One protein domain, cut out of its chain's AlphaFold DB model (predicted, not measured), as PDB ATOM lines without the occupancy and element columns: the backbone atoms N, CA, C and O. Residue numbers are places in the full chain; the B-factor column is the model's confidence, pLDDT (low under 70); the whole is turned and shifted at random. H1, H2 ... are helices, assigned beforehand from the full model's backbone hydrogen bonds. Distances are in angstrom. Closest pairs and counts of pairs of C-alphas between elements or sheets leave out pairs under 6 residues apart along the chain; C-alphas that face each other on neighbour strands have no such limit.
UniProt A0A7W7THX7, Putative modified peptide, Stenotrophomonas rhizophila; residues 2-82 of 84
ATOM      1  N   ASP A   2      66.011  85.489  42.277       91.12
ATOM      2  CA  ASP A   2      67.116  86.048  43.067       91.12
ATOM      3  C   ASP A   2      67.822  85.036  43.972       91.12
ATOM      4  O   ASP A   2      69.043  85.069  44.056       91.12
ATOM      5  N   LEU A   3      67.097  84.081  44.564       92.69
ATOM      6  CA  LEU A   3      67.707  83.025  45.380       92.69
ATOM      7  C   LEU A   3      68.617  82.093  44.562       92.69
ATOM      8  O   LEU A   3      69.657  81.672  45.044       92.69
ATOM      9  N   LEU A   4      68.301  81.834  43.288       92.06
ATOM     10  CA  LEU A   4      69.165  81.031  42.408       92.06
ATOM     11  C   LEU A   4      70.437  81.778  41.964       92.06
ATOM     12  O   LEU A   4      71.364  81.142  41.457       92.06
ATOM     13  N   ILE A   5      70.465  83.105  42.120       93.62
ATOM     14  CA  ILE A   5      71.588  83.977  41.748       93.62
ATOM     15  C   ILE A   5      72.453  84.281  42.978       93.62
ATOM     16  O   ILE A   5      73.672  84.134  42.929       93.62
ATOM     17  N   ASN A   6      71.826  84.681  44.084       94.19
ATOM     18  CA  ASN A   6      72.502  85.293  45.227       94.19
ATOM     19  C   ASN A   6      72.666  84.360  46.435       94.19
ATOM     20  O   ASN A   6      73.456  84.679  47.316       94.19
ATOM     21  N   ASP A   7      71.954  83.231  46.490       94.50
ATOM     22  CA  ASP A   7      71.984  82.310  47.629       94.50
ATOM     23  C   ASP A   7      72.524  80.937  47.204       94.50
ATOM     24  O   ASP A   7      71.837  80.121  46.586       94.50
ATOM     25  N   ASP A   8      73.790  80.679  47.537       93.69
ATOM     26  CA  ASP A   8      74.450  79.412  47.215       93.69
ATOM     27  C   ASP A   8      73.854  78.213  47.953       93.69
ATOM     28  O   ASP A   8      73.810  77.115  47.394       93.69
ATOM     29  N   ALA A   9      73.359  78.409  49.178       93.38
ATOM     30  CA  ALA A   9      72.762  77.336  49.960       93.38
ATOM     31  C   ALA A   9      71.418  76.920  49.354       93.38
ATOM     32  O   ALA A   9      71.185  75.732  49.114       93.38
ATOM     33  N   PHE A  10      70.570  77.896  49.023       93.38
ATOM     34  CA  PHE A  10      69.317  77.641  48.321       93.38
ATOM     35  C   PHE A  10      69.567  77.014  46.949       93.38
ATOM     36  O   PHE A  10      68.916  76.041  46.580       93.38
ATOM     37  N   ARG A  11      70.540  77.526  46.191       93.25
ATOM     38  CA  ARG A  11      70.889  77.008  44.865       93.25
ATOM     39  C   ARG A  11      71.372  75.554  44.911       93.25
ATOM     40  O   ARG A  11      71.011  74.766  44.034       93.25
ATOM     41  N   ALA A  12      72.156  75.189  45.925       91.81
ATOM     42  CA  ALA A  12      72.569  73.808  46.155       91.81
ATOM     43  C   ALA A  12      71.373  72.915  46.523       91.81
ATOM     44  O   ALA A  12      71.204  71.850  45.927       91.81
ATOM     45  N   ALA A  13      70.504  73.370  47.434       91.44
ATOM     46  CA  ALA A  13      69.290  72.647  47.814       91.44
ATOM     47  C   ALA A  13      68.347  72.436  46.617       91.44
ATOM     48  O   ALA A  13      67.868  71.327  46.397       91.44
ATOM     49  N   PHE A  14      68.156  73.473  45.801       90.25
ATOM     50  CA  PHE A  14      67.346  73.432  44.587       90.25
ATOM     51  C   PHE A  14      67.920  72.474  43.541       90.25
ATOM     52  O   PHE A  14      67.170  71.739  42.915       90.25
ATOM     53  N   SER A  15      69.245  72.438  43.365       89.06
ATOM     54  CA  SER A  15      69.886  71.505  42.423       89.06
ATOM     55  C   SER A  15      69.759  70.044  42.865       89.06
ATOM     56  O   SER A  15      69.728  69.156  42.021       89.06
ATOM     57  N   ALA A  16      69.705  69.789  44.175       89.00
ATOM     58  CA  ALA A  16      69.541  68.446  44.724       89.00
ATOM     59  C   ALA A  16      68.079  67.973  44.703       89.00
ATOM     60  O   ALA A  16      67.814  66.807  44.425       89.00
ATOM     61  N   ASN A  17      67.136  68.860  45.032       88.12
ATOM     62  CA  ASN A  17      65.706  68.581  44.995       88.12
ATOM     63  C   ASN A  17      64.915  69.895  44.813       88.12
ATOM     64  O   ASN A  17      64.682  70.611  45.796       88.12
ATOM     65  N   PRO A  18      64.499  70.220  43.575       87.88
ATOM     66  CA  PRO A  18      63.782  71.457  43.284       87.88
ATOM     67  C   PRO A  18      62.477  71.593  44.073       87.88
ATOM     68  O   PRO A  18      62.242  72.640  44.672       87.88
ATOM     69  N   SER A  19      61.656  70.538  44.126       87.75
ATOM     70  CA  SER A  19      60.343  70.545  44.786       87.75
ATOM     71  C   SER A  19      60.473  70.861  46.275       87.75
ATOM     72  O   SER A  19      59.830  71.777  46.785       87.75
ATOM     73  N   LYS A  20      61.409  70.196  46.963       87.31
ATOM     74  CA  LYS A  20      61.686  70.426  48.386       87.31
ATOM     75  C   LYS A  20      62.256  71.818  48.655       87.31
ATOM     76  O   LYS A  20      61.915  72.439  49.657       87.31
ATOM     77  N   ALA A  21      63.133  72.320  47.786       89.56
ATOM     78  CA  ALA A  21      63.654  73.677  47.923       89.56
ATOM     79  C   ALA A  21      62.538  74.719  47.748       89.56
ATOM     80  O   ALA A  21      62.460  75.671  48.521       89.56
ATOM     81  N   LEU A  22      61.636  74.519  46.787       89.00
ATOM     82  CA  LEU A  22      60.485  75.395  46.560       89.00
ATOM     83  C   LEU A  22      59.447  75.324  47.690       89.00
ATOM     84  O   LEU A  22      58.862  76.355  48.024       89.00
ATOM     85  N   ALA A  23      59.287  74.171  48.345       90.06
ATOM     86  CA  ALA A  23      58.428  74.030  49.521       90.06
ATOM     87  C   ALA A  23      58.832  74.972  50.668       90.06
ATOM     88  O   ALA A  23      57.973  75.514  51.363       90.06
ATOM     89  N   THR A  24      60.131  75.269  50.819       89.00
ATOM     90  CA  THR A  24      60.605  76.255  51.812       89.00
ATOM     91  C   THR A  24      60.115  77.680  51.539       89.00
ATOM     92  O   THR A  24      60.081  78.504  52.449       89.00
ATOM     93  N   LEU A  25      59.704  77.962  50.301       89.31
ATOM     94  CA  LEU A  25      59.132  79.238  49.872       89.31
ATOM     95  C   LEU A  25      57.596  79.228  49.901       89.31
ATOM     96  O   LEU A  25      56.976  80.179  49.428       89.31
ATOM     97  N   GLY A  26      56.981  78.167  50.435       88.62
ATOM     98  CA  GLY A  26      55.529  78.012  50.508       88.62
ATOM     99  C   GLY A  26      54.881  77.531  49.209       88.62
ATOM    100  O   GLY A  26      53.663  77.625  49.076       88.62
ATOM    101  N   VAL A  27      55.665  77.037  48.245       86.69
ATOM    102  CA  VAL A  27      55.121  76.405  47.038       86.69
ATOM    103  C   VAL A  27      54.700  74.980  47.370       86.69
ATOM    104  O   VAL A  27      55.461  74.230  47.971       86.69
ATOM    105  N   ASP A  28      53.499  74.599  46.955       86.50
ATOM    106  CA  ASP A  28      52.999  73.248  47.168       86.50
ATOM    107  C   ASP A  28      53.830  72.195  46.403       86.50
ATOM    108  O   ASP A  28      54.151  72.347  45.217       86.50
ATOM    109  N   GLU A  29      54.176  71.108  47.093       77.62
ATOM    110  CA  GLU A  29      54.985  70.012  46.552       77.62
ATOM    111  C   GLU A  29      54.248  69.265  45.432       77.62
ATOM    112  O   GLU A  29      54.879  68.796  44.487       77.62
ATOM    113  N   GLU A  30      52.913  69.208  45.469       78.88
ATOM    114  CA  GLU A  30      52.124  68.596  44.395       78.88
ATOM    115  C   GLU A  30      52.199  69.401  43.088       78.88
ATOM    116  O   GLU A  30      52.260  68.818  42.004       78.88
ATOM    117  N   THR A  31      52.302  70.729  43.187       76.44
ATOM    118  CA  THR A  31      52.471  71.625  42.029       76.44
ATOM    119  C   THR A  31      53.885  71.554  41.442       76.44
ATOM    120  O   THR A  31      54.096  71.858  40.269       76.44
ATOM    121  N   THR A  32      54.865  71.149  42.251       74.62
ATOM    122  CA  THR A  32      56.280  71.034  41.860       74.62
ATOM    123  C   THR A  32      56.726  69.591  41.671       74.62
ATOM    124  O   THR A  32      57.923  69.341  41.516       74.62
ATOM    125  N   ARG A  33      55.782  68.642  41.677       70.50
ATOM    126  CA  ARG A  33      56.028  67.230  41.380       70.50
ATOM    127  C   ARG A  33      56.745  67.132  40.037       70.50
ATOM    128  O   ARG A  33      56.352  67.832  39.106       70.50
ATOM    129  N   ASP A  34      57.769  66.279  39.961       65.19
ATOM    130  CA  ASP A  34      58.625  66.096  38.782       65.19
ATOM    131  C   ASP A  34      57.786  65.930  37.507       65.19
ATOM    132  O   ASP A  34      57.293  64.850  37.178       65.19
ATOM    133  N   CYS A  35      57.585  67.039  36.802       62.22
ATOM    134  CA  CYS A  35      56.855  67.091  35.555       62.22
ATOM    135  C   CYS A  35      57.884  67.331  34.456       62.22
ATOM    136  O   CYS A  35      58.318  68.461  34.239       62.22
ATOM    137  N   CYS A  36      58.236  66.240  33.771       62.47
ATOM    138  CA  CYS A  36      59.229  66.157  32.695       62.47
ATOM    139  C   CYS A  36      60.696  66.262  33.154       62.47
ATOM    140  O   CYS A  36      60.974  66.605  34.298       62.47
ATOM    141  N   ASP A  37      61.593  65.855  32.244       60.28
ATOM    142  CA  ASP A  37      62.993  65.453  32.454       60.28
ATOM    143  C   ASP A  37      63.701  66.049  33.683       60.28
ATOM    144  O   ASP A  37      63.735  67.273  33.851       60.28
ATOM    145  N   PRO A  38      64.351  65.201  34.505       67.12
ATOM    146  CA  PRO A  38      65.050  65.662  35.691       67.12
ATOM    147  C   PRO A  38      66.107  66.696  35.310       67.12
ATOM    148  O   PRO A  38      66.873  66.527  34.356       67.12
ATOM    149  N   LEU A  39      66.163  67.779  36.085       71.31
ATOM    150  CA  LEU A  39      67.127  68.850  35.893       71.31
ATOM    151  C   LEU A  39      68.549  68.312  36.117       71.31
ATOM    152  O   LEU A  39      69.029  68.223  37.242       71.31
ATOM    153  N   THR A  40      69.237  67.953  35.034       75.50
ATOM    154  CA  THR A  40      70.586  67.365  35.102       75.50
ATOM    155  C   THR A  40      71.667  68.393  35.428       75.50
ATOM    156  O   THR A  40      72.666  68.066  36.066       75.50
ATOM    157  N   LYS A  41      71.487  69.645  34.992       83.69
ATOM    158  CA  LYS A  41      72.442  70.728  35.231       83.69
ATOM    159  C   LYS A  41      71.742  72.079  35.300       83.69
ATOM    160  O   LYS A  41      71.037  72.479  34.378       83.69
ATOM    161  N   LEU A  42      72.002  72.804  36.380       87.31
ATOM    162  CA  LEU A  42      71.534  74.168  36.568       87.31
ATOM    163  C   LEU A  42      72.456  75.159  35.821       87.31
ATOM    164  O   LEU A  42      73.680  75.075  35.943       87.31
ATOM    165  N   ALA A  43      71.874  76.108  35.079       90.50
ATOM    166  CA  ALA A  43      72.583  77.207  34.399       90.50
ATOM    167  C   ALA A  43      73.379  78.073  35.387       90.50
ATOM    168  O   ALA A  43      72.983  78.165  36.549       90.50
ATOM    169  N   THR A  44      74.478  78.715  34.982       93.25
ATOM    170  CA  THR A  44      75.334  79.502  35.893       93.25
ATOM    171  C   THR A  44      74.619  80.735  36.461       93.25
ATOM    172  O   THR A  44      73.552  81.142  35.994       93.25
ATOM    173  N   LYS A  45      75.191  81.346  37.506       94.00
ATOM    174  CA  LYS A  45      74.633  82.571  38.103       94.00
ATOM    175  C   LYS A  45      74.601  83.720  37.093       94.00
ATOM    176  O   LYS A  45      73.627  84.464  37.042       94.00
ATOM    177  N   GLU A  46      75.632  83.819  36.261       93.75
ATOM    178  CA  GLU A  46      75.767  84.821  35.204       93.75
ATOM    179  C   GLU A  46      74.701  84.619  34.123       93.75
ATOM    180  O   GLU A  46      74.088  85.586  33.673       93.75
ATOM    181  N   GLU A  47      74.415  83.366  33.754       93.00
ATOM    182  CA  GLU A  47      73.339  83.043  32.813       93.00
ATOM    183  C   GLU A  47      71.965  83.433  33.375       93.00
ATOM    184  O   GLU A  47      71.160  84.050  32.672       93.00
ATOM    185  N   PHE A  48      71.702  83.154  34.657       93.31
ATOM    186  CA  PHE A  48      70.468  83.595  35.314       93.31
ATOM    187  C   PHE A  48      70.352  85.116  35.395       93.31
ATOM    188  O   PHE A  48      69.269  85.659  35.164       93.31
ATOM    189  N   GLN A  49      71.451  85.806  35.695       93.25
ATOM    190  CA  GLN A  49      71.504  87.261  35.742       93.25
ATOM    191  C   GLN A  49      71.180  87.871  34.372       93.25
ATOM    192  O   GLN A  49      70.272  88.700  34.265       93.25
ATOM    193  N   ALA A  50      71.860  87.415  33.318       93.69
ATOM    194  CA  ALA A  50      71.643  87.890  31.955       93.69
ATOM    195  C   ALA A  50      70.210  87.603  31.474       93.69
ATOM    196  O   ALA A  50      69.570  88.448  30.840       93.69
ATOM    197  N   LEU A  51      69.666  86.428  31.811       93.31
ATOM    198  CA  LEU A  51      68.288  86.077  31.489       93.31
ATOM    199  C   LEU A  51      67.283  86.971  32.226       93.31
ATOM    200  O   LEU A  51      66.325  87.433  31.606       93.31
ATOM    201  N   ARG A  52      67.506  87.264  33.513       92.25
ATOM    202  CA  ARG A  52      66.663  88.175  34.303       92.25
ATOM    203  C   ARG A  52      66.623  89.570  33.686       92.25
ATOM    204  O   ARG A  52      65.544  90.145  33.547       92.25
ATOM    205  N   GLU A  53      67.771  90.102  33.277       93.25
ATOM    206  CA  GLU A  53      67.866  91.404  32.608       93.25
ATOM    207  C   GLU A  53      67.121  91.404  31.269       93.25
ATOM    208  O   GLU A  53      66.319  92.301  30.994       93.25
ATOM    209  N   LYS A  54      67.308  90.353  30.459       92.38
ATOM    210  CA  LYS A  54      66.611  90.189  29.178       92.38
ATOM    211  C   LYS A  54      65.094  90.085  29.352       92.38
ATOM    212  O   LYS A  54      64.361  90.746  28.617       92.38
ATOM    213  N   LEU A  55      64.622  89.292  30.316       89.50
ATOM    214  CA  LEU A  55      63.200  89.144  30.644       89.50
ATOM    215  C   LEU A  55      62.608  90.461  31.137       89.50
ATOM    216  O   LEU A  55      61.568  90.877  30.641       89.50
ATOM    217  N   THR A  56      63.295  91.149  32.049       88.69
ATOM    218  CA  THR A  56      62.860  92.452  32.571       88.69
ATOM    219  C   THR A  56      62.705  93.459  31.441       88.69
ATOM    220  O   THR A  56      61.650  94.072  31.309       88.69
ATOM    221  N   LYS A  57      63.706  93.571  30.561       88.88
ATOM    222  CA  LYS A  57      63.642  94.450  29.390       88.88
ATOM    223  C   LYS A  57      62.492  94.070  28.456       88.88
ATOM    224  O   LYS A  57      61.788  94.941  27.956       88.88
ATOM    225  N   HIS A  58      62.287  92.776  28.217       87.94
ATOM    226  CA  HIS A  58      61.200  92.305  27.366       87.94
ATOM    227  C   HIS A  58      59.824  92.636  27.956       87.94
ATOM    228  O   HIS A  58      58.963  93.132  27.231       87.94
ATOM    229  N   LEU A  59      59.630  92.416  29.258       84.88
ATOM    230  CA  LEU A  59      58.394  92.748  29.965       84.88
ATOM    231  C   LEU A  59      58.185  94.263  30.056       84.88
ATOM    232  O   LEU A  59      57.076  94.725  29.862       84.88
ATOM    233  N   GLN A  60      59.223  95.073  30.243       83.88
ATOM    234  CA  GLN A  60      59.076  96.534  30.207       83.88
ATOM    235  C   GLN A  60      58.544  97.043  28.859       83.88
ATOM    236  O   GLN A  60      57.760  97.986  28.825       83.88
ATOM    237  N   VAL A  61      58.947  96.411  27.754       81.06
ATOM    238  CA  VAL A  61      58.502  96.791  26.405       81.06
ATOM    239  C   VAL A  61      57.129  96.203  26.065       81.06
ATOM    240  O   VAL A  61      56.322  96.869  25.423       81.06
ATOM    241  N   ASN A  62      56.852  94.961  26.477       74.06
ATOM    242  CA  ASN A  62      55.692  94.196  25.996       74.06
ATOM    243  C   ASN A  62      54.608  93.946  27.052       74.06
ATOM    244  O   ASN A  62      53.475  93.651  26.686       74.06
ATOM    245  N   ALA A  63      54.921  94.078  28.340       66.31
ATOM    246  CA  ALA A  63      53.966  93.943  29.443       66.31
ATOM    247  C   ALA A  63      53.276  95.268  29.781       66.31
ATOM    248  O   ALA A  63      52.680  95.385  30.851       66.31
ATOM    249  N   ALA A  64      53.327  96.259  28.881       58.78
ATOM    250  CA  ALA A  64      52.402  97.378  28.940       58.78
ATOM    251  C   ALA A  64      50.994  96.789  29.059       58.78
ATOM    252  O   ALA A  64      50.519  96.122  28.138       58.78
ATOM    253  N   PHE A  65      50.389  96.973  30.234       57.94
ATOM    254  CA  PHE A  65      49.033  96.567  30.553       57.94
ATOM    255  C   PHE A  65      48.114  97.074  29.441       57.94
ATOM    256  O   PHE A  65      47.690  98.225  29.443       57.94
ATOM    257  N   ARG A  66      47.825  96.220  28.451       56.59
ATOM    258  CA  ARG A  66      46.887  96.553  27.368       56.59
ATOM    259  C   ARG A  66      45.473  96.755  27.908       56.59
ATOM    260  O   ARG A  66      44.648  97.359  27.235       56.59
ATOM    261  N   ILE A  67      45.221  96.274  29.122       57.97
ATOM    262  CA  ILE A  67      44.008  96.510  29.885       57.97
ATOM    263  C   ILE A  67      44.425  97.241  31.156       57.97
ATOM    264  O   ILE A  67      44.959  96.641  32.089       57.97
ATOM    265  N   VAL A  68      44.216  98.555  31.171       63.38
ATOM    266  CA  VAL A  68      44.289  99.346  32.399       63.38
ATOM    267  C   VAL A  68      43.113  98.906  33.264       63.38
ATOM    268  O   VAL A  68      41.980  99.328  33.045       63.38
ATOM    269  N   PHE A  69      43.357  98.025  34.230       59.34
ATOM    270  CA  PHE A  69      42.397  97.815  35.304       59.34
ATOM    271  C   PHE A  69      42.494  99.024  36.235       59.34
ATOM    272  O   PHE A  69      43.427  99.148  37.027       59.34
ATOM    273  N   CYS A  70      41.556  99.961  36.096       60.59
ATOM    274  CA  CYS A  70      41.382 101.034  37.066       60.59
ATOM    275  C   CYS A  70      40.810 100.434  38.351       60.59
ATOM    276  O   CYS A  70      39.608 100.206  38.463       60.59
ATOM    277  N   PHE A  71      41.677 100.183  39.328       63.31
ATOM    278  CA  PHE A  71      41.249  99.869  40.685       63.31
ATOM    279  C   PHE A  71      40.906 101.175  41.399       63.31
ATOM    280  O   PHE A  71      41.750 101.816  42.020       63.31
ATOM    281  N   GLU A  72      39.657 101.602  41.250       69.31
ATOM    282  CA  GLU A  72      39.108 102.737  41.983       69.31
ATOM    283  C   GLU A  72      38.687 102.269  43.386       69.31
ATOM    284  O   GLU A  72      37.916 101.311  43.536       69.31
ATOM    285  N   ALA A  73      39.222 102.912  44.428       66.62
ATOM    286  CA  ALA A  73      38.887 102.588  45.811       66.62
ATOM    287  C   ALA A  73      37.367 102.718  46.031       66.62
ATOM    288  O   ALA A  73      36.773 103.740  45.701       66.62
ATOM    289  N   GLY A  74      36.736 101.666  46.560       65.38
ATOM    290  CA  GLY A  74      35.284 101.600  46.790       65.38
ATOM    291  C   GLY A  74      34.452 101.031  45.631       65.38
ATOM    292  O   GLY A  74      33.284 100.710  45.828       65.38
ATOM    293  N   ARG A  75      35.030 100.827  44.440       62.28
ATOM    294  CA  ARG A  75      34.272 100.360  43.263       62.28
ATOM    295  C   ARG A  75      34.382  98.863  42.982       62.28
ATOM    296  O   ARG A  75      33.451  98.285  42.432       62.28
ATOM    297  N   ALA A  76      35.472  98.234  43.421       63.12
ATOM    298  CA  ALA A  76      35.674  96.792  43.281       63.12
ATOM    299  C   ALA A  76      34.623  95.964  44.049       63.12
ATOM    300  O   ALA A  76      34.136  94.974  43.517       63.12
ATOM    301  N   ALA A  77      34.223  96.397  45.253       61.97
ATOM    302  CA  ALA A  77      33.167  95.737  46.033       61.97
ATOM    303  C   ALA A  77      31.804  95.813  45.319       61.97
ATOM    304  O   ALA A  77      31.168  94.797  45.078       61.97
ATOM    305  N   SER A  78      31.441  97.000  44.822       61.56
ATOM    306  CA  SER A  78      30.176  97.239  44.108       61.56
ATOM    307  C   SER A  78      29.980  96.379  42.847       61.56
ATOM    308  O   SER A  78      28.848  96.172  42.424       61.56
ATOM    309  N   GLN A  79      31.064  95.924  42.202       61.00
ATOM    310  CA  GLN A  79      30.994  95.043  41.025       61.00
ATOM    311  C   GLN A  79      30.903  93.555  41.381       61.00
ATOM    312  O   GLN A  79      30.468  92.764  40.548       61.00
ATOM    313  N   LEU A  80      31.329  93.174  42.586       61.56
ATOM    314  CA  LEU A  80      31.247  91.804  43.092       61.56
ATOM    315  C   LEU A  80      29.919  91.545  43.811       61.56
ATOM    316  O   LEU A  80      29.437  90.418  43.796       61.56
ATOM    317  N   ASP A  81      29.305  92.596  44.354       62.75
ATOM    318  CA  ASP A  81      28.021  92.547  45.061       62.75
ATOM    319  C   ASP A  81      26.806  92.752  44.124       62.75
ATOM    320  O   ASP A  81      25.737  93.171  44.562       62.75
ATOM    321  N   GLY A  82      26.958  92.497  42.819       50.78
ATOM    322  CA  GLY A  82      25.881  92.643  41.837       50.78
ATOM    323  C   GLY A  82      24.738  91.640  42.043       50.78
ATOM    324  O   GLY A  82      24.876  90.487  41.648       50.78
TER     325      GLY A  82
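Overview. This is residues 2 to 82 of the 84 residues of the protein "Putative modified peptide" of Stenotrophomonas rhizophila (UniProt A0A7W7THX7). A small body of three short helices, H1, H2 and H3, with the loop of residues 24 to 44 and the first part of the long helix H4, sits at one end of the model. From it sticks out a long arm, residues 53 to 82, made of the rest of H4, a link with no named element and the short helix H5. The printed part has 81 residues with five named helices, H1 to H5 in order along the chain, and no named strand; the class is all helix. The whole is extended, with a radius of gyration of the C-alphas of 18.8 A, and elongated, spanning 50 by 31 by 24 A.

Arrangement. H1, residues 2 to 6, and H2, residues 8 to 16, touch only at the corner by their tight link, with the C-alphas of Leu 4 and Arg 11 closest at 5.0 A. H2 and H3, residues 18 to 23, touch at a steep tilt of 61 degrees, opposite ways; their closest C-alphas, of Phe 14 and Ala 21, are 5.0 A apart. H4, residues 45 to 62, touches H1 with residues 45 to 49 alone, closest at the C-alphas of Ile 5 and Lys 45, 5.0 A. H2 and H4 are apart. H5, residues 75 to 80, touches no helix. In H1, H2, H3, H4 and H5 every O i to N i+4 pair is within hydrogen-bond range.

Along the chain. H1 begins at C-alpha 2, (67.116, 86.048, 43.067), and is 5.9 A long from first to last C-alpha. H2 measures 12.3 A, H3 8.6 A and H5 9.1 A. H4, 25.3 A, runs from C-alpha 45 at (74.633, 82.571, 38.103) to C-alpha 62 at (55.692, 94.196, 25.996).

Size, cuts and confidence. The C-alphas of Lys 41 and Gly 82 are the two farthest apart, 51.9 A. The printed part has no cut. The links H3 to H4, 21 residues, and H4 to H5, 12 residues, are long. The pLDDT is under 70 at residues 34 to 38 and 63 to 82.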